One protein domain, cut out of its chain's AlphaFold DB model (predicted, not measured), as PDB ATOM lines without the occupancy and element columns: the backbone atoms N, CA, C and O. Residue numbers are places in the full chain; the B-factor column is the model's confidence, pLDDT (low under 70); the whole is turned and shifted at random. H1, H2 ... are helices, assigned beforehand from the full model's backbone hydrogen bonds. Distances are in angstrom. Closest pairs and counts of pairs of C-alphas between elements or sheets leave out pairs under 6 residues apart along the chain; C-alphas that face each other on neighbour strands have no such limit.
ATOM      1  N   ALA A  19      18.223  -3.232  81.612       68.94
ATOM      2  CA  ALA A  19      17.990  -2.322  82.727       68.94
ATOM      3  C   ALA A  19      19.235  -2.227  83.621       68.94
ATOM      4  O   ALA A  19      19.674  -1.120  83.938       68.94
ATOM      5  N   VAL A  20      19.858  -3.368  83.934       70.19
ATOM      6  CA  VAL A  20      21.107  -3.446  84.704       70.19
ATOM      7  C   VAL A  20      22.238  -2.681  84.014       70.19
ATOM      8  O   VAL A  20      22.884  -1.841  84.646       70.19
ATOM      9  N   GLU A  21      22.447  -2.896  82.713       68.44
ATOM     10  CA  GLU A  21      23.486  -2.196  81.943       68.44
ATOM     11  C   GLU A  21      23.263  -0.676  81.914       68.44
ATOM     12  O   GLU A  21      24.211   0.094  82.084       68.44
ATOM     13  N   LYS A  22      22.013  -0.212  81.786       72.44
ATOM     14  CA  LYS A  22      21.685   1.224  81.870       72.44
ATOM     15  C   LYS A  22      22.032   1.807  83.237       72.44
ATOM     16  O   LYS A  22      22.592   2.902  83.311       72.44
ATOM     17  N   THR A  23      21.742   1.088  84.322       72.12
ATOM     18  CA  THR A  23      22.100   1.533  85.674       72.12
ATOM     19  C   THR A  23      23.616   1.581  85.860       72.12
ATOM     20  O   THR A  23      24.129   2.568  86.388       72.12
ATOM     21  N   VAL A  24      24.354   0.572  85.382       73.12
ATOM     22  CA  VAL A  24      25.827   0.565  85.422       73.12
ATOM     23  C   VAL A  24      26.396   1.734  84.617       73.12
ATOM     24  O   VAL A  24      27.251   2.459  85.125       73.12
ATOM     25  N   ALA A  25      25.897   1.972  83.402       72.50
ATOM     26  CA  ALA A  25      26.321   3.089  82.561       72.50
ATOM     27  C   ALA A  25      26.091   4.448  83.244       72.50
ATOM     28  O   ALA A  25      26.986   5.292  83.246       72.50
ATOM     29  N   SER A  26      24.943   4.633  83.903       75.19
ATOM     30  CA  SER A  26      24.652   5.849  84.672       75.19
ATOM     31  C   SER A  26      25.632   6.059  85.836       75.19
ATOM     32  O   SER A  26      26.119   7.172  86.035       75.19
ATOM     33  N   GLN A  27      25.994   5.002  86.575       77.12
ATOM     34  CA  GLN A  27      26.995   5.117  87.646       77.12
ATOM     35  C   GLN A  27      28.395   5.428  87.098       77.12
ATOM     36  O   GLN A  27      29.123   6.211  87.705       77.12
ATOM     37  N   ARG A  28      28.766   4.866  85.939       75.81
ATOM     38  CA  ARG A  28      30.034   5.180  85.255       75.81
ATOM     39  C   ARG A  28      30.092   6.636  84.805       75.81
ATOM     40  O   ARG A  28      31.106   7.295  85.009       75.81
ATOM     41  N   GLN A  29      29.001   7.145  84.238       79.25
ATOM     42  CA  GLN A  29      28.901   8.552  83.860       79.25
ATOM     43  C   GLN A  29      29.052   9.458  85.086       79.25
ATOM     44  O   GLN A  29      29.880  10.365  85.077       79.25
ATOM     45  N   ARG A  30      28.327   9.162  86.174       79.56
ATOM     46  CA  ARG A  30      28.445   9.905  87.434       79.56
ATOM     47  C   ARG A  30      29.879   9.903  87.969       79.56
ATOM     48  O   ARG A  30      30.349  10.929  88.448       79.56
ATOM     49  N   TYR A  31      30.578   8.769  87.893       80.19
ATOM     50  CA  TYR A  31      31.987   8.691  88.280       80.19
ATOM     51  C   TYR A  31      32.854   9.644  87.446       80.19
ATOM     52  O   TYR A  31      33.638  10.395  88.017       80.19
ATOM     53  N   ALA A  32      32.694   9.647  86.119       77.19
ATOM     54  CA  ALA A  32      33.471  10.505  85.224       77.19
ATOM     55  C   ALA A  32      33.221  12.002  85.478       77.19
ATOM     56  O   ALA A  32      34.161  12.793  85.495       77.19
ATOM     57  N   GLU A  33      31.968  12.389  85.728       81.94
ATOM     58  CA  GLU A  33      31.607  13.767  86.081       81.94
ATOM     59  C   GLU A  33      32.251  14.203  87.406       81.94
ATOM     60  O   GLU A  33      32.815  15.294  87.494       81.94
ATOM     61  N   LEU A  34      32.221  13.338  88.427       82.25
ATOM     62  CA  LEU A  34      32.855  13.612  89.720       82.25
ATOM     63  C   LEU A  34      34.385  13.655  89.624       82.25
ATOM     64  O   LEU A  34      35.007  14.480  90.288       82.25
ATOM     65  N   ASP A  35      34.998  12.809  88.794       80.56
ATOM     66  CA  ASP A  35      36.446  12.816  88.579       80.56
ATOM     67  C   ASP A  35      36.922  14.104  87.893       80.56
ATOM     68  O   ASP A  35      37.933  14.691  88.290       80.56
ATOM     69  N   ALA A  36      36.154  14.594  86.914       84.50
ATOM     70  CA  ALA A  36      36.414  15.876  86.271       84.50
ATOM     71  C   ALA A  36      36.352  17.032  87.286       84.50
ATOM     72  O   ALA A  36      37.300  17.814  87.375       84.50
ATOM     73  N   GLN A  37      35.301  17.081  88.113       90.75
ATOM     74  CA  GLN A  37      35.159  18.087  89.176       90.75
ATOM     75  C   GLN A  37      36.298  18.013  90.198       90.75
ATOM     76  O   GLN A  37      36.892  19.030  90.547       90.75
ATOM     77  N   ARG A  38      36.656  16.806  90.650       91.50
ATOM     78  CA  ARG A  38      37.772  16.586  91.581       91.50
ATOM     79  C   ARG A  38      39.098  17.070  90.994       91.50
ATOM     80  O   ARG A  38      39.930  17.619  91.713       91.50
ATOM     81  N   THR A  39      39.317  16.838  89.703       85.06
ATOM     82  CA  THR A  39      40.535  17.254  88.997       85.06
ATOM     83  C   THR A  39      40.623  18.773  88.887       85.06
ATOM     84  O   THR A  39      41.683  19.345  89.141       85.06
ATOM     85  N   GLU A  40      39.513  19.435  88.564       94.69
ATOM     86  CA  GLU A  40      39.435  20.895  88.527       94.69
ATOM     87  C   GLU A  40      39.657  21.513  89.915       94.69
ATOM     88  O   GLU A  40      40.510  22.389  90.053       94.69
ATOM     89  N   ALA A  41      39.008  20.977  90.954       94.38
ATOM     90  CA  ALA A  41      39.182  21.427  92.335       94.38
ATOM     91  C   ALA A  41      40.634  21.273  92.826       94.38
ATOM     92  O   ALA A  41      41.186  22.175  93.452       94.38
ATOM     93  N   LYS A  42      41.317  20.169  92.483       93.19
ATOM     94  CA  LYS A  42      42.753  19.989  92.787       93.19
ATOM     95  C   LYS A  42      43.628  21.044  92.115       93.19
ATOM     96  O   LYS A  42      44.590  21.517  92.715       93.19
ATOM     97  N   LYS A  43      43.309  21.407  90.871       97.31
ATOM     98  CA  LYS A  43      44.032  22.456  90.145       97.31
ATOM     99  C   LYS A  43      43.784  23.833  90.768       97.31
ATOM    100  O   LYS A  43      44.730  24.603  90.900       97.31
ATOM    101  N   ALA A  44      42.542  24.133  91.147       97.25
ATOM    102  CA  ALA A  44      42.186  25.373  91.832       97.25
ATOM    103  C   ALA A  44      42.879  25.482  93.199       97.25
ATOM    104  O   ALA A  44      43.489  26.509  93.485       97.25
ATOM    105  N   LEU A  45      42.881  24.398  93.985       97.56
ATOM    106  CA  LEU A  45      43.573  24.311  95.272       97.56
ATOM    107  C   LEU A  45      45.063  24.656  95.149       97.56
ATOM    108  O   LEU A  45      45.533  25.544  95.853       97.56
ATOM    109  N   ALA A  46      45.778  24.030  94.208       96.81
ATOM    110  CA  ALA A  46      47.179  24.362  93.941       96.81
ATOM    111  C   ALA A  46      47.364  25.847  93.566       96.81
ATOM    112  O   ALA A  46      48.311  26.492  94.005       96.81
ATOM    113  N   GLY A  47      46.425  26.414  92.801       98.00
ATOM    114  CA  GLY A  47      46.429  27.838  92.466       98.00
ATOM    115  C   GLY A  47      46.281  28.762  93.680       98.00
ATOM    116  O   GLY A  47      46.891  29.829  93.696       98.00
ATOM    117  N   TYR A  48      45.499  28.375  94.691       98.06
ATOM    118  CA  TYR A  48      45.373  29.134  95.940       98.06
ATOM    119  C   TYR A  48      46.604  28.986  96.843       98.06
ATOM    120  O   TYR A  48      47.071  29.981  97.392       98.06
ATOM    121  N   GLU A  49      47.188  27.789  96.927       95.69
ATOM    122  CA  GLU A  49      48.440  27.549  97.663       95.69
ATOM    123  C   GLU A  49      49.602  28.387  97.083       95.69
ATOM    124  O   GLU A  49      50.368  29.016  97.820       95.69
ATOM    125  N   ASP A  50      49.687  28.493  95.753       98.00
ATOM    126  CA  ASP A  50      50.659  29.361  95.074       98.00
ATOM    127  C   ASP A  50      50.404  30.856  95.346       98.00
ATOM    128  O   ASP A  50      51.351  31.643  95.488       98.00
ATOM    129  N   GLN A  51      49.136  31.271  95.444       97.62
ATOM    130  CA  GLN A  51      48.767  32.647  95.797       97.62
ATOM    131  C   GLN A  51      49.160  32.995  97.236       97.62
ATOM    132  O   GLN A  51      49.712  34.073  97.453       97.62
ATOM    133  N   GLU A  52      48.938  32.102  98.204       96.44
ATOM    134  CA  GLU A  52      49.373  32.300  99.596       96.44
ATOM    135  C   GLU A  52      50.891  32.446  99.695       96.44
ATOM    136  O   GLU A  52      51.396  33.366 100.349       96.44
ATOM    137  N   LYS A  53      51.631  31.581  98.993       95.56
ATOM    138  CA  LYS A  53      53.091  31.655  98.938       95.56
ATOM    139  C   LYS A  53      53.564  32.978  98.332       95.56
ATOM    140  O   LYS A  53      54.418  33.652  98.904       95.56
ATOM    141  N   THR A  54      52.968  33.379  97.212       97.56
ATOM    142  CA  THR A  54      53.281  34.651  96.546       97.56
ATOM    143  C   THR A  54      52.977  35.844  97.456       97.56
ATOM    144  O   THR A  54      53.779  36.772  97.555       97.56
ATOM    145  N   LEU A  55      51.838  35.821  98.156       97.50
ATOM    146  CA  LEU A  55      51.449  36.863  99.105       97.50
ATOM    147  C   LEU A  55      52.471  36.985 100.242       97.50
ATOM    148  O   LEU A  55      52.870  38.091 100.600       97.50
ATOM    149  N   LYS A  56      52.929  35.855 100.784       96.81
ATOM    150  CA  LYS A  56      53.945  35.816 101.838       96.81
ATOM    151  C   LYS A  56      55.266  36.446 101.401       96.81
ATOM    152  O   LYS A  56      55.825  37.264 102.133       96.81
ATOM    153  N   GLU A  57      55.735  36.097 100.205       96.19
ATOM    154  CA  GLU A  57      56.955  36.657  99.615       96.19
ATOM    155  C   GLU A  57      56.823  38.173  99.404       96.19
ATOM    156  O   GLU A  57      57.700  38.935  99.809       96.19
ATOM    157  N   GLN A  58      55.692  38.638  98.859       96.62
ATOM    158  CA  GLN A  58      55.417  40.069  98.671       96.62
ATOM    159  C   GLN A  58      55.377  40.845  99.993       96.62
ATOM    160  O   GLN A  58      55.808  42.000 100.054       96.62
ATOM    161  N   CYS A  59      54.876  40.216 101.056       95.25
ATOM    162  CA  CYS A  59      54.827  40.797 102.393       95.25
ATOM    163  C   CYS A  59      56.146  40.656 103.175       95.25
ATOM    164  O   CYS A  59      56.250  41.228 104.257       95.25
ATOM    165  N   ASN A  60      57.163  39.968 102.635       95.81
ATOM    166  CA  ASN A  60      58.452  39.695 103.291       95.81
ATOM    167  C   ASN A  60      58.306  39.056 104.688       95.81
ATOM    168  O   ASN A  60      59.050  39.384 105.616       95.81
ATOM    169  N   VAL A  61      57.337  38.152 104.851       95.88
ATOM    170  CA  VAL A  61      57.074  37.477 106.129       95.88
ATOM    171  C   VAL A  61      57.968  36.244 106.255       95.88
ATOM    172  O   VAL A  61      57.923  35.343 105.418       95.88
ATOM    173  N   ALA A  62      58.781  36.192 107.312       94.94
ATOM    174  CA  ALA A  62      59.653  35.051 107.585       94.94
ATOM    175  C   ALA A  62      58.855  33.815 108.037       94.94
ATOM    176  O   ALA A  62      57.858  33.936 108.757       94.94
ATOM    177  N   ASP A  63      59.323  32.623 107.660       92.31
ATOM    178  CA  ASP A  63      58.683  31.338 107.985       92.31
ATOM    179  C   ASP A  63      58.518  31.104 109.492       92.31
ATOM    180  O   ASP A  63      57.514  30.549 109.935       92.31
ATOM    181  N   ASP A  64      59.497  31.537 110.281       93.94
ATOM    182  CA  ASP A  64      59.553  31.385 111.733       93.94
ATOM    183  C   ASP A  64      58.967  32.585 112.491       93.94
ATOM    184  O   ASP A  64      58.966  32.600 113.725       93.94
ATOM    185  N   SER A  65      58.436  33.578 111.771       96.62
ATOM    186  CA  SER A  65      57.833  34.756 112.382       96.62
ATOM    187  C   SER A  65      56.602  34.391 113.211       96.62
ATOM    188  O   SER A  65      55.839  33.476 112.891       96.62
ATOM    189  N   LYS A  66      56.359  35.169 114.274       95.75
ATOM    190  CA  LYS A  66      55.138  35.028 115.075       95.75
ATOM    191  C   LYS A  66      53.879  35.193 114.215       95.75
ATOM    192  O   LYS A  66      52.928  34.444 114.378       95.75
ATOM    193  N   GLU A  67      53.901  36.141 113.282       96.69
ATOM    194  CA  GLU A  67      52.785  36.418 112.378       96.69
ATOM    195  C   GLU A  67      52.412  35.199 111.521       96.69
ATOM    196  O   GLU A  67      51.228  34.864 111.433       96.69
ATOM    197  N   GLN A  68      53.408  34.499 110.963       97.50
ATOM    198  CA  GLN A  68      53.200  33.259 110.215       97.50
ATOM    199  C   GLN A  68      52.734  32.108 111.114       97.50
ATOM    200  O   GLN A  68      51.852  31.345 110.733       97.50
ATOM    201  N   GLN A  69      53.304  31.962 112.312       97.25
ATOM    202  CA  GLN A  69      52.887  30.910 113.246       97.25
ATOM    203  C   GLN A  69      51.430  31.083 113.691       97.25
ATOM    204  O   GLN A  69      50.686  30.102 113.774       97.25
ATOM    205  N   ASP A  70      51.025  32.327 113.952       97.94
ATOM    206  CA  ASP A  70      49.649  32.673 114.291       97.94
ATOM    207  C   ASP A  70      48.716  32.384 113.100       97.94
ATOM    208  O   ASP A  70      47.660  31.778 113.288       97.94
ATOM    209  N   LEU A  71      49.134  32.723 111.870       98.00
ATOM    210  CA  LEU A  71      48.399  32.409 110.639       98.00
ATOM    211  C   LEU A  71      48.171  30.900 110.466       98.00
ATOM    212  O   LEU A  71      47.025  30.483 110.317       98.00
ATOM    213  N   ASN A  72      49.215  30.079 110.598       97.31
ATOM    214  CA  ASN A  72      49.112  28.622 110.442       97.31
ATOM    215  C   ASN A  72      48.073  28.006 111.405       97.31
ATOM    216  O   ASN A  72      47.360  27.062 111.062       97.31
ATOM    217  N   LEU A  73      47.958  28.534 112.633       98.00
ATOM    218  CA  LEU A  73      46.932  28.093 113.586       98.00
ATOM    219  C   LEU A  73      45.524  28.540 113.176       98.00
ATOM    220  O   LEU A  73      44.558  27.797 113.381       98.00
ATOM    221  N   LEU A  74      45.390  29.750 112.628       98.19
ATOM    222  CA  LEU A  74      44.119  30.282 112.133       98.19
ATOM    223  C   LEU A  74      43.616  29.490 110.914       98.19
ATOM    224  O   LEU A  74      42.428  29.166 110.868       98.19
ATOM    225  N   GLU A  75      44.507  29.122 109.997       97.94
ATOM    226  CA  GLU A  75      44.243  28.257 108.838       97.94
ATOM    227  C   GLU A  75      43.812  26.854 109.281       97.94
ATOM    228  O   GLU A  75      42.703  26.416 108.969       97.94
ATOM    229  N   LYS A  76      44.587  26.213 110.171       98.00
ATOM    230  CA  LYS A  76      44.213  24.924 110.786       98.00
ATOM    231  C   LYS A  76      42.823  24.973 111.428       98.00
ATOM    232  O   LYS A  76      42.048  24.016 111.358       98.00
ATOM    233  N   ARG A  77      42.463  26.103 112.050       97.69
ATOM    234  CA  ARG A  77      41.120  26.326 112.600       97.69
ATOM    235  C   ARG A  77      40.039  26.409 111.519       97.69
ATOM    236  O   ARG A  77      38.945  25.897 111.767       97.69
ATOM    237  N   GLN A  78      40.289  27.048 110.375       97.06
ATOM    238  CA  GLN A  78      39.337  27.081 109.255       97.06
ATOM    239  C   GLN A  78      39.086  25.670 108.711       97.06
ATOM    240  O   GLN A  78      37.931  25.244 108.630       97.06
ATOM    241  N   GLU A  79      40.152  24.917 108.440       97.31
ATOM    242  CA  GLU A  79      40.060  23.543 107.941       97.31
ATOM    243  C   GLU A  79      39.287  22.630 108.901       97.31
ATOM    244  O   GLU A  79      38.383  21.892 108.492       97.31
ATOM    245  N   TYR A  80      39.590  22.712 110.203       96.62
ATOM    246  CA  TYR A  80      38.886  21.947 111.231       96.62
ATOM    247  C   TYR A  80      37.387  22.260 111.259       96.62
ATOM    248  O   TYR A  80      36.562  21.346 111.301       96.62
ATOM    249  N   ARG A  81      37.006  23.546 111.199       95.50
ATOM    250  CA  ARG A  81      35.590  23.961 111.195       95.50
ATOM    251  C   ARG A  81      34.829  23.430 109.985       95.50
ATOM    252  O   ARG A  81      33.627  23.202 110.082       95.50
ATOM    253  N   ARG A  82      35.520  23.236 108.862       96.00
ATOM    254  CA  ARG A  82      34.956  22.698 107.617       96.00
ATOM    255  C   ARG A  82      35.039  21.168 107.532       96.00
ATOM    256  O   ARG A  82      34.523  20.569 106.587       96.00
ATOM    257  N   GLY A  83      35.631  20.521 108.538       94.31
ATOM    258  CA  GLY A  83      35.761  19.067 108.611       94.31
ATOM    259  C   GLY A  83      36.714  18.492 107.562       94.31
ATOM    260  O   GLY A  83      36.510  17.365 107.114       94.31
ATOM    261  N   VAL A  84      37.701  19.280 107.130       93.94
ATOM    262  CA  VAL A  84      38.767  18.863 106.197       93.94
ATOM    263  C   VAL A  84      40.164  18.976 106.815       93.94
ATOM    264  O   VAL A  84      41.137  18.603 106.175       93.94
ATOM    265  N   GLY A  85      40.253  19.456 108.059       92.88
ATOM    266  CA  GLY A  85      41.497  19.590 108.814       92.88
ATOM    267  C   GLY A  85      41.531  18.763 110.092       92.88
ATOM    268  O   GLY A  85      40.527  18.211 110.555       92.88
ATOM    269  N   GLU A  86      42.713  18.717 110.692       93.06
ATOM    270  CA  GLU A  86      42.960  17.999 111.936       93.06
ATOM    271  C   GLU A  86      42.264  18.640 113.141       93.06
ATOM    272  O   GLU A  86      42.047  19.851 113.223       93.06
ATOM    273  N   LYS A  87      41.972  17.816 114.151       93.69
ATOM    274  CA  LYS A  87      41.444  18.308 115.421       93.69
ATOM    275  C   LYS A  87      42.485  19.158 116.142       93.69
ATOM    276  O   LYS A  87      43.580  18.687 116.435       93.69
ATOM    277  N   LEU A  88      42.090  20.369 116.526       96.12
ATOM    278  CA  LEU A  88      42.934  21.223 117.354       96.12
ATOM    279  C   LEU A  88      43.067  20.671 118.775       96.12
ATOM    280  O   LEU A  88      42.088  20.300 119.435       96.12
ATOM    281  N   THR A  89      44.301  20.660 119.253       97.12
ATOM    282  CA  THR A  89      44.678  20.331 120.622       97.12
ATOM    283  C   THR A  89      44.254  21.431 121.592       97.12
ATOM    284  O   THR A  89      43.960  22.571 121.224       97.12
ATOM    285  N   ARG A  90      44.245  21.102 122.888       96.81
ATOM    286  CA  ARG A  90      43.883  22.059 123.940       96.81
ATOM    287  C   ARG A  90      44.802  23.283 123.962       96.81
ATOM    288  O   ARG A  90      44.327  24.377 124.253       96.81
ATOM    289  N   ASP A  91      46.090  23.105 123.689       97.12
ATOM    290  CA  ASP A  91      47.052  24.208 123.720       97.12
ATOM    291  C   ASP A  91      46.980  25.071 122.456       97.12
ATOM    292  O   ASP A  91      47.070  26.292 122.566       97.12
ATOM    293  N   GLU A  92      46.695  24.488 121.288       97.62
ATOM    294  CA  GLU A  92      46.374  25.257 120.074       97.62
ATOM    295  C   GLU A  92      45.122  26.123 120.277       97.62
ATOM    296  O   GLU A  92      45.135  27.301 119.932       97.62
ATOM    297  N   TRP A  93      44.074  25.600 120.930       97.19
ATOM    298  CA  TRP A  93      42.891  26.395 121.289       97.19
ATOM    299  C   TRP A  93      43.208  27.570 122.218       97.19
ATOM    300  O   TRP A  93      42.658  28.656 122.043       97.19
ATOM    301  N   LYS A  94      44.092  27.380 123.208       97.50
ATOM    302  CA  LYS A  94      44.520  28.481 124.085       97.50
ATOM    303  C   LYS A  94      45.260  29.558 123.296       97.50
ATOM    304  O   LYS A  94      44.929  30.727 123.456       97.50
ATOM    305  N   LYS A  95      46.201  29.166 122.428       97.06
ATOM    306  CA  LYS A  95      46.941  30.096 121.562       97.06
ATOM    307  C   LYS A  95      46.003  30.860 120.631       97.06
ATOM    308  O   LYS A  95      46.082  32.077 120.557       97.06
ATOM    309  N   LEU A  96      45.043  30.180 120.007       97.50
ATOM    310  CA  LEU A  96      44.022  30.823 119.175       97.50
ATOM    311  C   LEU A  96      43.197  31.859 119.938       97.50
ATOM    312  O   LEU A  96      42.966  32.945 119.423       97.50
ATOM    313  N   ASN A  97      42.818  31.567 121.184       96.69
ATOM    314  CA  ASN A  97      42.121  32.537 122.030       96.69
ATOM    315  C   ASN A  97      42.994  33.750 122.398       96.69
ATOM    316  O   ASN A  97      42.456  34.794 122.760       96.69
ATOM    317  N   GLU A  98      44.322  33.622 122.394       97.25
ATOM    318  CA  GLU A  98      45.238  34.753 122.574       97.25
ATOM    319  C   GLU A  98      45.381  35.564 121.286       97.25
ATOM    320  O   GLU A  98      45.338  36.792 121.349       97.25
ATOM    321  N   ILE A  99      45.465  34.888 120.136       97.00
ATOM    322  CA  ILE A  99      45.506  35.506 118.805       97.00
ATOM    323  C   ILE A  99      44.230  36.320 118.552       97.00
ATOM    324  O   ILE A  99      44.318  37.486 118.189       97.00
ATOM    325  N   ASP A 100      43.049  35.762 118.844       95.56
ATOM    326  CA  ASP A 100      41.751  36.424 118.631       95.56
ATOM    327  C   ASP A 100      41.573  37.720 119.456       95.56
ATOM    328  O   ASP A 100      40.676  38.517 119.177       95.56
ATOM    329  N   LYS A 101      42.401  37.949 120.486       97.00
ATOM    330  CA  LYS A 101      42.384  39.196 121.276       97.00
ATOM    331  C   LYS A 101      43.124  40.342 120.592       97.00
ATOM    332  O   LYS A 101      42.984  41.485 121.030       97.00
ATOM    333  N   GLN A 102      43.945  40.055 119.587       94.81
ATOM    334  CA  GLN A 102      44.699  41.051 118.836       94.81
ATOM    335  C   GLN A 102      44.072  41.238 117.449       94.81
ATOM    336  O   GLN A 102      43.539  40.288 116.877       94.81
ATOM    337  N   PRO A 103      44.096  42.458 116.885       95.38
ATOM    338  CA  PRO A 103      43.682  42.644 115.504       95.38
ATOM    339  C   PRO A 103      44.640  41.890 114.576       95.38
ATOM    340  O   PRO A 103      45.858  41.997 114.721       95.38
ATOM    341  N   LEU A 104      44.081  41.161 113.609       96.81
ATOM    342  CA  LEU A 104      44.865  40.493 112.572       96.81
ATOM    343  C   LEU A 104      45.613  41.517 111.718       96.81
ATOM    344  O   LEU A 104      45.090  42.603 111.427       96.81
ATOM    345  N   THR A 105      46.810  41.147 111.278       96.56
ATOM    346  CA  THR A 105      47.582  41.945 110.323       96.56
ATOM    347  C   THR A 105      46.929  41.918 108.937       96.56
ATOM    348  O   THR A 105      46.101  41.059 108.629       96.56
ATOM    349  N   GLU A 106      47.298  42.858 108.065       96.81
ATOM    350  CA  GLU A 106      46.788  42.874 106.686       96.81
ATOM    351  C   GLU A 106      47.219  41.636 105.888       96.81
ATOM    352  O   GLU A 106      46.429  41.109 105.105       96.81
ATOM    353  N   TYR A 107      48.435  41.136 106.127       97.31
ATOM    354  CA  TYR A 107      48.905  39.879 105.548       97.31
ATOM    355  C   TYR A 107      48.038  38.702 106.011       97.31
ATOM    356  O   TYR A 107      47.507  37.980 105.172       97.31
ATOM    357  N   GLN A 108      47.805  38.565 107.323       98.25
ATOM    358  CA  GLN A 108      46.980  37.488 107.878       98.25
ATOM    359  C   GLN A 108      45.544  37.519 107.349       98.25
ATOM    360  O   GLN A 108      44.997  36.471 107.024       98.25
ATOM    361  N   LYS A 109      44.921  38.701 107.234       98.19
ATOM    362  CA  LYS A 109      43.561  38.824 106.680       98.19
ATOM    363  C   LYS A 109      43.492  38.322 105.240       98.19
ATOM    364  O   LYS A 109      42.644  37.493 104.936       98.19
ATOM    365  N   ARG A 110      44.403  38.792 104.381       98.19
ATOM    366  CA  ARG A 110      44.443  38.395 102.964       98.19
ATOM    367  C   ARG A 110      44.776  36.918 102.794       98.19
ATOM    368  O   ARG A 110      44.138  36.252 101.990       98.19
ATOM    369  N   ALA A 111      45.734  36.405 103.565       98.12
ATOM    370  CA  ALA A 111      46.078  34.989 103.545       98.12
ATOM    371  C   ALA A 111      44.869  34.134 103.946       98.12
ATOM    372  O   ALA A 111      44.509  33.222 103.219       98.12
ATOM    373  N   LEU A 112      44.149  34.502 105.011       98.12
ATOM    374  CA  LEU A 112      42.946  33.784 105.441       98.12
ATOM    375  C   LEU A 112      41.779  33.847 104.450       98.12
ATOM    376  O   LEU A 112      40.941  32.947 104.471       98.12
ATOM    377  N   GLU A 113      41.680  34.897 103.634       98.06
ATOM    378  CA  GLU A 113      40.694  34.980 102.551       98.06
ATOM    379  C   GLU A 113      41.029  34.000 101.424       98.06
ATOM    380  O   GLU A 113      40.146  33.266 100.980       98.06
ATOM    381  N   ILE A 114      42.300  33.939 101.010       98.31
ATOM    382  CA  ILE A 114      42.784  32.971 100.015       98.31
ATOM    383  C   ILE A 114      42.618  31.544 100.558       98.31
ATOM    384  O   ILE A 114      42.035  30.689  99.887       98.31
ATOM    385  N   HIS A 115      43.020  31.316 101.811       98.06
ATOM    386  CA  HIS A 115      42.895  30.027 102.478       98.06
ATOM    387  C   HIS A 115      41.448  29.564 102.564       98.06
ATOM    388  O   HIS A 115      41.148  28.397 102.329       98.06
ATOM    389  N   ALA A 116      40.514  30.475 102.849       97.94
ATOM    390  CA  ALA A 116      39.101  30.131 102.902       97.94
ATOM    391  C   ALA A 116      38.613  29.556 101.562       97.94
ATOM    392  O   ALA A 116      37.854  28.589 101.568       97.94
ATOM    393  N   GLN A 117      39.084  30.087 100.427       98.06
ATOM    394  CA  GLN A 117      38.774  29.525  99.108       98.06
ATOM    395  C   GLN A 117      39.438  28.157  98.905       98.06
ATOM    396  O   GLN A 117      38.770  27.215  98.479       98.06
ATOM    397  N   ALA A 118      40.706  28.005  99.298       97.88
ATOM    398  CA  ALA A 118      41.398  26.715  99.280       97.88
ATOM    399  C   ALA A 118      40.653  25.642 100.100       97.88
ATOM    400  O   ALA A 118      40.534  24.490  99.681       97.88
ATOM    401  N   VAL A 119      40.100  26.011 101.257       98.06
ATOM    402  CA  VAL A 119      39.327  25.107 102.116       98.06
ATOM    403  C   VAL A 119      38.019  24.665 101.455       98.06
ATOM    404  O   VAL A 119      37.639  23.501 101.605       98.06
ATOM    405  N   GLU A 120      37.338  25.538 100.709       97.75
ATOM    406  CA  GLU A 120      36.166  25.134  99.921       97.75
ATOM    407  C   GLU A 120      36.550  24.112  98.839       97.75
ATOM    408  O   GLU A 120      35.870  23.096  98.693       97.75
ATOM    409  N   GLU A 121      37.693  24.286  98.167       97.50
ATOM    410  CA  GLU A 121      38.190  23.287  97.208       97.50
ATOM    411  C   GLU A 121      38.541  21.953  97.884       97.50
ATOM    412  O   GLU A 121      38.204  20.884  97.369       97.50
ATOM    413  N   LYS A 122      39.130  21.974  99.089       97.06
ATOM    414  CA  LYS A 122      39.360  20.755  99.893       97.06
ATOM    415  C   LYS A 122      38.048  20.039 100.234       97.06
ATOM    416  O   LYS A 122      37.996  18.806 100.192       97.06
ATOM    417  N   VAL A 123      36.982  20.783 100.542       96.44
ATOM    418  CA  VAL A 123      35.636  20.224 100.769       96.44
ATOM    419  C   VAL A 123      35.103  19.577  99.491       96.44
ATOM    420  O   VAL A 123      34.693  18.417  99.535       96.44
ATOM    421  N   THR A 124      35.191  20.262  98.349       94.06
ATOM    422  CA  THR A 124      34.797  19.713  97.042       94.06
ATOM    423  C   THR A 124      35.554  18.423  96.725       94.06
ATOM    424  O   THR A 124      34.944  17.430  96.324       94.06
ATOM    425  N   ILE A 125      36.868  18.374  96.961       91.88
ATOM    426  CA  ILE A 125      37.690  17.169  96.755       91.88
ATOM    427  C   ILE A 125      37.220  16.014  97.650       91.88
ATOM    428  O   ILE A 125      37.091  14.886  97.169       91.88
ATOM    429  N   ARG A 126      36.944  16.265  98.937       94.19
ATOM    430  CA  ARG A 126      36.430  15.242  99.865       94.19
ATOM    431  C   ARG A 126      35.080  14.694  99.402       94.19
ATOM    432  O   ARG A 126      34.883  13.476  99.366       94.19
ATOM    433  N   ASP A 127      34.159  15.584  99.050       91.00
ATOM    434  CA  ASP A 127      32.780  15.223  98.726       91.00
ATOM    435  C   ASP A 127      32.707  14.495  97.372       91.00
ATOM    436  O   ASP A 127      32.057  13.452  97.264       91.00
ATOM    437  N   THR A 128      33.457  14.961  96.365       83.19
ATOM    438  CA  THR A 128      33.587  14.272  95.067       83.19
ATOM    439  C   THR A 128      34.248  12.905  95.213       83.19
ATOM    440  O   THR A 128      33.730  11.928  94.673       83.19
ATOM    441  N   THR A 129      35.315  12.784  96.010       80.75
ATOM    442  CA  THR A 129      35.972  11.492  96.291       80.75
ATOM    443  C   THR A 129      35.010  10.503  96.952       80.75
ATOM    444  O   THR A 129      34.908   9.354  96.521       80.75
ATOM    445  N   SER A 130      34.235  10.961  97.937       81.69
ATOM    446  CA  SER A 130      33.208  10.141  98.594       81.69
ATOM    447  C   SER A 130      32.110   9.717  97.608       81.69
ATOM    448  O   SER A 130      31.681   8.562  97.587       81.69
ATOM    449  N   GLY A 131      31.677  10.630  96.732       78.94
ATOM    450  CA  GLY A 131      30.709  10.343  95.673       78.94
ATOM    451  C   GLY A 131      31.214   9.314  94.654       78.94
ATOM    452  O   GLY A 131      30.455   8.431  94.250       78.94
ATOM    453  N   MET A 132      32.493   9.385  94.274       81.38
ATOM    454  CA  MET A 132      33.139   8.419  93.377       81.38
ATOM    455  C   MET A 132      33.182   7.028  94.012       81.38
ATOM    456  O   MET A 132      32.814   6.048  93.365       81.38
ATOM    457  N   GLN A 133      33.558   6.937  95.291       73.12
ATOM    458  CA  GLN A 133      33.539   5.679  96.044       73.12
ATOM    459  C   GLN A 133      32.132   5.077  96.105       73.12
ATOM    460  O   GLN A 133      31.968   3.874  95.894       73.12
ATOM    461  N   ALA A 134      31.105   5.901  96.331       75.50
ATOM    462  CA  ALA A 134      29.716   5.451  96.324       75.50
ATOM    463  C   ALA A 134      29.288   4.917  94.945       75.50
ATOM    464  O   ALA A 134      28.687   3.846  94.863       75.50
ATOM    465  N   ALA A 135      29.633   5.613  93.854       70.81
ATOM    466  CA  ALA A 135      29.344   5.154  92.493       70.81
ATOM    467  C   ALA A 135      30.016   3.801  92.197       70.81
ATOM    468  O   ALA A 135      29.366   2.868  91.722       70.81
ATOM    469  N   VAL A 136      31.292   3.658  92.564       70.31
ATOM    470  CA  VAL A 136      32.052   2.405  92.439       70.31
ATOM    471  C   VAL A 136      31.424   1.280  93.267       70.31
ATOM    472  O   VAL A 136      31.251   0.164  92.772       70.31
ATOM    473  N   GLY A 137      31.033   1.557  94.511       67.06
ATOM    474  CA  GLY A 137      30.368   0.580  95.369       67.06
ATOM    475  C   GLY A 137      29.000   0.148  94.847       67.06
ATOM    476  O   GLY A 137      28.660  -1.033  94.943       67.06
ATOM    477  N   ASN A 138      28.246   1.063  94.234       69.00
ATOM    478  CA  ASN A 138      26.985   0.745  93.568       69.00
ATOM    479  C   ASN A 138      27.213  -0.180  92.373       69.00
ATOM    480  O   ASN A 138      26.553  -1.213  92.286       69.00
ATOM    481  N   VAL A 139      28.187   0.129  91.505       69.69
ATOM    482  CA  VAL A 139      28.571  -0.764  90.398       69.69
ATOM    483  C   VAL A 139      28.948  -2.142  90.936       69.69
ATOM    484  O   VAL A 139      28.426  -3.144  90.459       69.69
ATOM    485  N   LYS A 140      29.781  -2.213  91.981       63.84
ATOM    486  CA  LYS A 140      30.172  -3.487  92.598       63.84
ATOM    487  C   LYS A 140      28.965  -4.269  93.120       63.84
ATOM    488  O   LYS A 140      28.891  -5.475  92.910       63.84
ATOM    489  N   ARG A 141      28.013  -3.608  93.782       65.06
ATOM    490  CA  ARG A 141      26.808  -4.255  94.322       65.06
ATOM    491  C   ARG A 141      25.887  -4.765  93.214       65.06
ATOM    492  O   ARG A 141      25.421  -5.894  93.313       65.06
ATOM    493  N   ILE A 142      25.681  -3.968  92.164       67.38
ATOM    494  CA  ILE A 142      24.907  -4.358  90.977       67.38
ATOM    495  C   ILE A 142      25.546  -5.577  90.313       67.38
ATOM    496  O   ILE A 142      24.855  -6.552  90.045       67.38
ATOM    497  N   MET A 143      26.866  -5.560  90.116       64.88
ATOM    498  CA  MET A 143      27.574  -6.681  89.500       64.88
ATOM    499  C   MET A 143      27.539  -7.945  90.370       64.88
ATOM    500  O   MET A 143      27.345  -9.036  89.846       64.88
ATOM    501  N   ILE A 144      27.659  -7.828  91.699       62.91
ATOM    502  CA  ILE A 144      27.476  -8.970  92.613       62.91
ATOM    503  C   ILE A 144      26.064  -9.550  92.486       62.91
ATOM    504  O   ILE A 144      25.918 -10.769  92.465       62.91
ATOM    505  N   GLU A 145      25.033  -8.706  92.423       65.56
ATOM    506  CA  GLU A 145      23.653  -9.174  92.281       65.56
ATOM    507  C   GLU A 145      23.436  -9.845  90.918       65.56
ATOM    508  O   GLU A 145      22.955 -10.974  90.879       65.56
ATOM    509  N   LYS A 146      23.927  -9.232  89.830       64.56
ATOM    510  CA  LYS A 146      23.953  -9.819  88.480       64.56
ATOM    511  C   LYS A 146      24.628 -11.187  88.470       64.56
ATOM    512  O   LYS A 146      24.128 -12.105  87.837       64.56
ATOM    513  N   LEU A 147      25.726 -11.374  89.205       62.12
ATOM    514  CA  LEU A 147      26.414 -12.665  89.268       62.12
ATOM    515  C   LEU A 147      25.613 -13.768  89.972       62.12
ATOM    516  O   LEU A 147      25.861 -14.935  89.663       62.12
ATOM    517  N   LYS A 148      24.686 -13.438  90.884       64.00
ATOM    518  CA  LYS A 148      23.853 -14.434  91.588       64.00
ATOM    519  C   LYS A 148      22.841 -15.104  90.668       64.00
ATOM    520  O   LYS A 148      22.487 -16.254  90.908       64.00
ATOM    521  N   THR A 149      22.404 -14.405  89.627       59.47
ATOM    522  CA  THR A 149      21.419 -14.900  88.666       59.47
ATOM    523  C   THR A 149      22.069 -15.115  87.311       59.47
ATOM    524  O   THR A 149      22.658 -14.201  86.747       59.47
ATOM    525  N   HIS A 150      21.928 -16.296  86.718       61.28
ATOM    526  CA  HIS A 150      22.311 -16.517  85.323       61.28
ATOM    527  C   HIS A 150      21.172 -16.077  84.386       61.28
ATOM    528  O   HIS A 150      20.866 -16.776  83.436       61.28
ATOM    529  N   GLY A 151      20.545 -14.919  84.630       61.38
ATOM    530  CA  GLY A 151      19.211 -14.576  84.119       61.38
ATOM    531  C   GLY A 151      18.970 -14.894  82.640       61.38
ATOM    532  O   GLY A 151      18.076 -15.670  82.323       61.38
ATOM    533  N   MET A 152      19.803 -14.376  81.735       57.88
ATOM    534  CA  MET A 152      19.672 -14.648  80.298       57.88
ATOM    535  C   MET A 152      20.067 -16.080  79.893       57.88
ATOM    536  O   MET A 152      19.456 -16.643  78.989       57.88
ATOM    537  N   LYS A 244      39.480   3.521  84.536       54.56
ATOM    538  CA  LYS A 244      40.818   3.029  84.879       54.56
ATOM    539  C   LYS A 244      40.701   2.069  86.065       54.56
ATOM    540  O   LYS A 244      40.569   2.504  87.205       54.56
ATOM    541  N   LEU A 245      40.754   0.764  85.779       46.78
ATOM    542  CA  LEU A 245      40.616  -0.318  86.761       46.78
ATOM    543  C   LEU A 245      41.513  -0.114  87.984       46.78
ATOM    544  O   LEU A 245      41.122  -0.423  89.103       46.78
ATOM    545  N   ASP A 246      42.709   0.421  87.748       45.22
ATOM    546  CA  ASP A 246      43.729   0.679  88.760       45.22
ATOM    547  C   ASP A 246      43.271   1.725  89.793       45.22
ATOM    548  O   ASP A 246      43.491   1.575  90.991       45.22
ATOM    549  N   GLU A 247      42.543   2.748  89.344       51.22
ATOM    550  CA  GLU A 247      42.008   3.810  90.199       51.22
ATOM    551  C   GLU A 247      40.735   3.365  90.936       51.22
ATOM    552  O   GLU A 247      40.486   3.752  92.074       51.22
ATOM    553  N   MET A 248      39.951   2.473  90.326       51.69
ATOM    554  CA  MET A 248      38.825   1.818  90.993       51.69
ATOM    555  C   MET A 248      39.302   0.886  92.119       51.69
ATOM    556  O   MET A 248      38.686   0.838  93.185       51.69
ATOM    557  N   LEU A 249      40.410   0.166  91.902       49.84
ATOM    558  CA  LEU A 249      41.005  -0.739  92.883       49.84
ATOM    559  C   LEU A 249      41.364   0.015  94.166       49.84
ATOM    560  O   LEU A 249      40.877  -0.346  95.238       49.84
ATOM    561  N   THR A 250      42.135   1.100  94.038       56.06
ATOM    562  CA  THR A 250      42.612   1.909  95.170       56.06
ATOM    563  C   THR A 250      41.454   2.484  95.981       56.06
ATOM    564  O   THR A 250      41.449   2.347  97.205       56.06
ATOM    565  N   LEU A 251      40.418   3.001  95.309       53.19
ATOM    566  CA  LEU A 251      39.219   3.554  95.947       53.19
ATOM    567  C   LEU A 251      38.384   2.510  96.710       53.19
ATOM    568  O   LEU A 251      37.666   2.873  97.641       53.19
ATOM    569  N   THR A 252      38.454   1.222  96.349       50.38
ATOM    570  CA  THR A 252      37.697   0.155  97.040       50.38
ATOM    571  C   THR A 252      38.413  -0.444  98.249       50.38
ATOM    572  O   THR A 252      37.749  -0.989  99.135       50.38
ATOM    573  N   THR A 253      39.740  -0.338  98.322       46.44
ATOM    574  CA  THR A 253      40.546  -0.903  99.417       46.44
ATOM    575  C   THR A 253      40.482  -0.113 100.738       46.44
ATOM    576  O   THR A 253      40.776  -0.692 101.782       46.44
ATOM    577  N   GLU A 254      40.039   1.153 100.751       43.12
ATOM    578  CA  GLU A 254      40.157   2.066 101.916       43.12
ATOM    579  C   GLU A 254      39.005   2.075 102.965       43.12
ATOM    580  O   GLU A 254      39.044   2.850 103.910       43.12
ATOM    581  N   HIS A 255      38.072   1.116 102.943       40.97
ATOM    582  CA  HIS A 255      37.176   0.752 104.075       40.97
ATOM    583  C   HIS A 255      35.923   1.619 104.436       40.97
ATOM    584  O   HIS A 255      35.950   2.834 104.543       40.97
ATOM    585  N   LYS A 256      34.857   0.857 104.777       41.72
ATOM    586  CA  LYS A 256      33.608   1.047 105.578       41.72
ATOM    587  C   LYS A 256      32.476   2.043 105.231       41.72
ATOM    588  O   LYS A 256      32.618   3.252 105.260       41.72
ATOM    589  N   GLN A 257      31.285   1.421 105.192       39.06
ATOM    590  CA  GLN A 257      29.908   1.933 105.308       39.06
ATOM    591  C   GLN A 257      29.424   2.886 104.207       39.06
ATOM    592  O   GLN A 257      29.446   4.101 104.340       39.06
ATOM    593  N   MET A 258      28.842   2.293 103.161       40.91
ATOM    594  CA  MET A 258      27.989   3.001 102.204       40.91
ATOM    595  C   MET A 258      26.517   2.801 102.581       40.91
ATOM    596  O   MET A 258      25.901   1.809 102.180       40.91
ATOM    597  N   ASN A 259      25.967   3.740 103.353       37.53
ATOM    598  CA  ASN A 259      24.522   3.923 103.471       37.53
ATOM    599  C   ASN A 259      24.104   5.009 102.478       37.53
ATOM    600  O   ASN A 259      24.640   6.113 102.514       37.53
ATOM    601  N   GLY A 260      23.145   4.687 101.610       46.06
ATOM    602  CA  GLY A 260      22.588   5.623 100.636       46.06
ATOM    603  C   GLY A 260      22.920   5.248  99.198       46.06
ATOM    604  O   GLY A 260      23.892   5.742  98.649       46.06
ATOM    605  N   VAL A 261      22.117   4.338  98.637       48.00
ATOM    606  CA  VAL A 261      21.440   4.357  97.318       48.00
ATOM    607  C   VAL A 261      20.822   2.953  97.177       48.00
ATOM    608  O   VAL A 261      21.375   2.070  96.530       48.00
ATOM    609  N   GLU A 262      19.714   2.709  97.887       50.41
ATOM    610  CA  GLU A 262      19.020   1.404  97.904       50.41
ATOM    611  C   GLU A 262      17.973   1.270  96.785       50.41
ATOM    612  O   GLU A 262      17.834   0.193  96.221       50.41
ATOM    613  N   GLN A 263      17.336   2.366  96.356       49.91
ATOM    614  CA  GLN A 263      16.167   2.302  95.460       49.91
ATOM    615  C   GLN A 263      16.436   1.646  94.096       49.91
ATOM    616  O   GLN A 263      15.715   0.734  93.709       49.91
ATOM    617  N   GLY A 264      17.498   2.037  93.382       54.00
ATOM    618  CA  GLY A 264      17.810   1.420  92.083       54.00
ATOM    619  C   GLY A 264      18.261  -0.041  92.196       54.00
ATOM    620  O   GLY A 264      18.096  -0.819  91.261       54.00
ATOM    621  N   LEU A 265      18.815  -0.428  93.349       58.66
ATOM    622  CA  LEU A 265      19.206  -1.809  93.611       58.66
ATOM    623  C   LEU A 265      17.995  -2.675  93.961       58.66
ATOM    624  O   LEU A 265      17.951  -3.838  93.575       58.66
ATOM    625  N   ASP A 266      17.023  -2.121  94.681       66.00
ATOM    626  CA  ASP A 266      15.795  -2.820  95.045       66.00
ATOM    627  C   ASP A 266      14.951  -3.152  93.812       66.00
ATOM    628  O   ASP A 266      14.425  -4.261  93.724       66.00
ATOM    629  N   ASP A 267      14.906  -2.260  92.818       64.88
ATOM    630  CA  ASP A 267      14.236  -2.513  91.537       64.88
ATOM    631  C   ASP A 267      14.935  -3.625  90.730       64.88
ATOM    632  O   ASP A 267      14.280  -4.542  90.217       64.88
ATOM    633  N   ILE A 268      16.274  -3.615  90.679       65.00
ATOM    634  CA  ILE A 268      17.069  -4.691  90.053       65.00
ATOM    635  C   ILE A 268      16.843  -6.015  90.793       65.00
ATOM    636  O   ILE A 268      16.567  -7.046  90.188       65.00
ATOM    637  N   LYS A 269      16.875  -5.990  92.123       68.62
ATOM    638  CA  LYS A 269      16.677  -7.176  92.959       68.62
ATOM    639  C   LYS A 269      15.260  -7.734  92.841       68.62
ATOM    640  O   LYS A 269      15.071  -8.947  92.855       68.62
ATOM    641  N   SER A 270      14.258  -6.864  92.754       72.69
ATOM    642  CA  SER A 270      12.860  -7.247  92.563       72.69
ATOM    643  C   SER A 270      12.663  -7.909  91.200       72.69
ATOM    644  O   SER A 270      12.137  -9.017  91.125       72.69
ATOM    645  N   SER A 271      13.172  -7.288  90.134       63.91
ATOM    646  CA  SER A 271      13.078  -7.835  88.777       63.91
ATOM    647  C   SER A 271      13.842  -9.158  88.613       63.91
ATOM    648  O   SER A 271      13.323 -10.080  87.989       63.91
ATOM    649  N   MET A 272      15.010  -9.313  89.248       70.00
ATOM    650  CA  MET A 272      15.749 -10.585  89.292       70.00
ATOM    651  C   MET A 272      14.988 -11.686  90.043       70.00
ATOM    652  O   MET A 272      14.948 -12.829  89.591       70.00
ATOM    653  N   LYS A 273      14.327 -11.356  91.159       75.69
ATOM    654  CA  LYS A 273      13.489 -12.317  91.898       75.69
ATOM    655  C   LYS A 273      12.286 -12.797  91.094       75.69
ATOM    656  O   LYS A 273      11.918 -13.962  91.216       75.69
ATOM    657  N   VAL A 274      11.661 -11.909  90.319       76.12
ATOM    658  CA  VAL A 274      10.553 -12.277  89.425       76.12
ATOM    659  C   VAL A 274      11.051 -13.263  88.370       76.12
ATOM    660  O   VAL A 274      10.468 -14.332  88.230       76.12
ATOM    661  N   LEU A 275      12.190 -12.972  87.734       67.00
ATOM    662  CA  LEU A 275      12.804 -13.873  86.760       67.00
ATOM    663  C   LEU A 275      13.135 -15.249  87.364       67.00
ATOM    664  O   LEU A 275      12.839 -16.281  86.771       67.00
ATOM    665  N   GLU A 276      13.711 -15.288  88.571       71.88
ATOM    666  CA  GLU A 276      13.965 -16.548  89.279       71.88
ATOM    667  C   GLU A 276      12.685 -17.338  89.574       71.88
ATOM    668  O   GLU A 276      12.701 -18.570  89.535       71.88
ATOM    669  N   ALA A 277      11.596 -16.654  89.931       75.75
ATOM    670  CA  ALA A 277      10.315 -17.295  90.198       75.75
ATOM    671  C   ALA A 277       9.722 -17.894  88.918       75.75
ATOM    672  O   ALA A 277       9.275 -19.039  88.951       75.75
ATOM    673  N   ASP A 278       9.802 -17.176  87.795       65.94
ATOM    674  CA  ASP A 278       9.363 -17.664  86.484       65.94
ATOM    675  C   ASP A 278      10.179 -18.895  86.048       65.94
ATOM    676  O   ASP A 278       9.614 -19.912  85.640       65.94
ATOM    677  N   LEU A 279      11.504 -18.863  86.236       62.97
ATOM    678  CA  LEU A 279      12.396 -19.999  85.974       62.97
ATOM    679  C   LEU A 279      12.086 -21.221  86.851       62.97
ATOM    680  O   LEU A 279      12.155 -22.361  86.386       62.97
ATOM    681  N   LYS A 280      11.754 -21.003  88.129       72.81
ATOM    682  CA  LYS A 280      11.372 -22.078  89.060       72.81
ATOM    683  C   LYS A 280       9.991 -22.647  88.735       72.81
ATOM    684  O   LYS A 280       9.837 -23.861  88.792       72.81
ATOM    685  N   GLY A 281       9.024 -21.807  88.368       63.72
ATOM    686  CA  GLY A 281       7.678 -22.237  87.975       63.72
ATOM    687  C   GLY A 281       7.706 -23.184  86.777       63.72
ATOM    688  O   GLY A 281       7.122 -24.259  86.838       63.72
ATOM    689  N   ILE A 282       8.506 -22.859  85.757       59.75
ATOM    690  CA  ILE A 282       8.692 -23.720  84.578       59.75
ATOM    691  C   ILE A 282       9.286 -25.087  84.948       59.75
ATOM    692  O   ILE A 282       8.905 -26.095  84.363       59.75
ATOM    693  N   LYS A 283      10.209 -25.153  85.920       58.16
ATOM    694  CA  LYS A 283      10.747 -26.438  86.403       58.16
ATOM    695  C   LYS A 283       9.696 -27.283  87.124       58.16
ATOM    696  O   LYS A 283       9.719 -28.497  86.976       58.16
ATOM    697  N   VAL A 284       8.802 -26.658  87.889       58.59
ATOM    698  CA  VAL A 284       7.739 -27.363  88.627       58.59
ATOM    699  C   VAL A 284       6.652 -27.872  87.679       58.59
ATOM    700  O   VAL A 284       6.202 -29.002  87.839       58.59
ATOM    701  N   ASP A 285       6.297 -27.101  86.650       54.41
ATOM    702  CA  ASP A 285       5.325 -27.510  85.623       54.41
ATOM    703  C   ASP A 285       5.802 -28.708  84.771       54.41
ATOM    704  O   ASP A 285       5.003 -29.297  84.049       54.41
ATOM    705  N   LYS A 286       7.084 -29.096  84.860       47.59
ATOM    706  CA  LYS A 286       7.634 -30.318  84.244       47.59
ATOM    707  C   LYS A 286       7.491 -31.583  85.105       47.59
ATOM    708  O   LYS A 286       7.669 -32.675  84.575       47.59
ATOM    709  N   GLU A 287       7.262 -31.465  86.416       39.78
ATOM    710  CA  GLU A 287       7.233 -32.608  87.354       39.78
ATOM    711  C   GLU A 287       5.813 -33.144  87.646       39.78
ATOM    712  O   GLU A 287       5.666 -34.074  88.442       39.78
TER     713      GLU A 287
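This is residues 19 to 152 and 244 to 287 of the 288 residues of an uncharacterized protein of Roseburia intestinalis L1-82 (UniProt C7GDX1). Two long helices, H1 and H4, run side by side in opposite directions and make a rod. At one end of it H2 folds back along the first part of H4, with H3 packed on H2; toward the other end the short H5 crosses H4, and H6 continues the rod past the end of H4, its last part sticking out with residues 280 to 287, of which 280 to 284 belong to H6. The printed part has 178 residues with six named helices, H1 to H6 in chain order, and no named strand; the class is all helix. The whole is extended, with a radius of gyration of the C-alphas of 25.3 A and spans of 88 by 31 by 22 A.

The longest helix and the hub is H4, residues 106 to 148, which touches four other helices. H1, residues 19 to 58, touches it at a shallow tilt of 18 degrees, opposite ways; the closest C-alphas are those of Leu 45 and Ala 118, 5.2 A apart. H2, residues 66 to 81, touches H4 residues 108 to 119 alone, the same way at a shallow tilt of 33 degrees, only just short of steep; the closest C-alphas, of Leu 71 and Gln 108, are 6.0 A apart. H3, residues 90 to 99, touches H2 at a steep tilt of 61 degrees, with the C-alphas of Asp 70 and Ile 99 closest at 6.8 A, and is apart from H1. H5, residues 245 to 253, touches H4 residues 133 to 137 alone, about perpendicular at 82 degrees; the closest C-alphas, of Gln 133 and Leu 251, are 6.1 A apart. H6, residues 263 to 284, only just touches H4, with 3 pairs of C-alphas within 8 A, those of Ile 142 and Leu 265 closest at 6.8 A; the two run the same way at 4 degrees, a shallow tilt. H6 also only just touches H1, with 3 pairs, the closest C-alphas being those of Val 20 and Ile 268, 6.8 A apart. In H1, H2, H3, H4, H5 and H6 every O i to N i+4 pair is within hydrogen-bond range.

H4 measures 63.5 A from first to last C-alpha, from (46.788, 42.874, 106.686) at Glu 106. H1 measures 58.8 A and begins at C-alpha 19, (17.990, -2.322, 82.727). H6 measures 31.6 A and ends at C-alpha 284, (7.739, -27.363, 88.627). H2 measures 22.8 A, H3 14.5 A and H5 12.7 A.

The C-alphas of Asn 60 and Glu 287, the two farthest apart, are 90.0 A apart. Residues 153 to 243 are not printed, and C-alphas 152 and 244 are 27.9 A apart across this cut. Of the links that are printed whole, none is long. The mean pLDDT of the printed part is 80.5; 55 residues are under 70, among them 137 to 152 and 244 to 269.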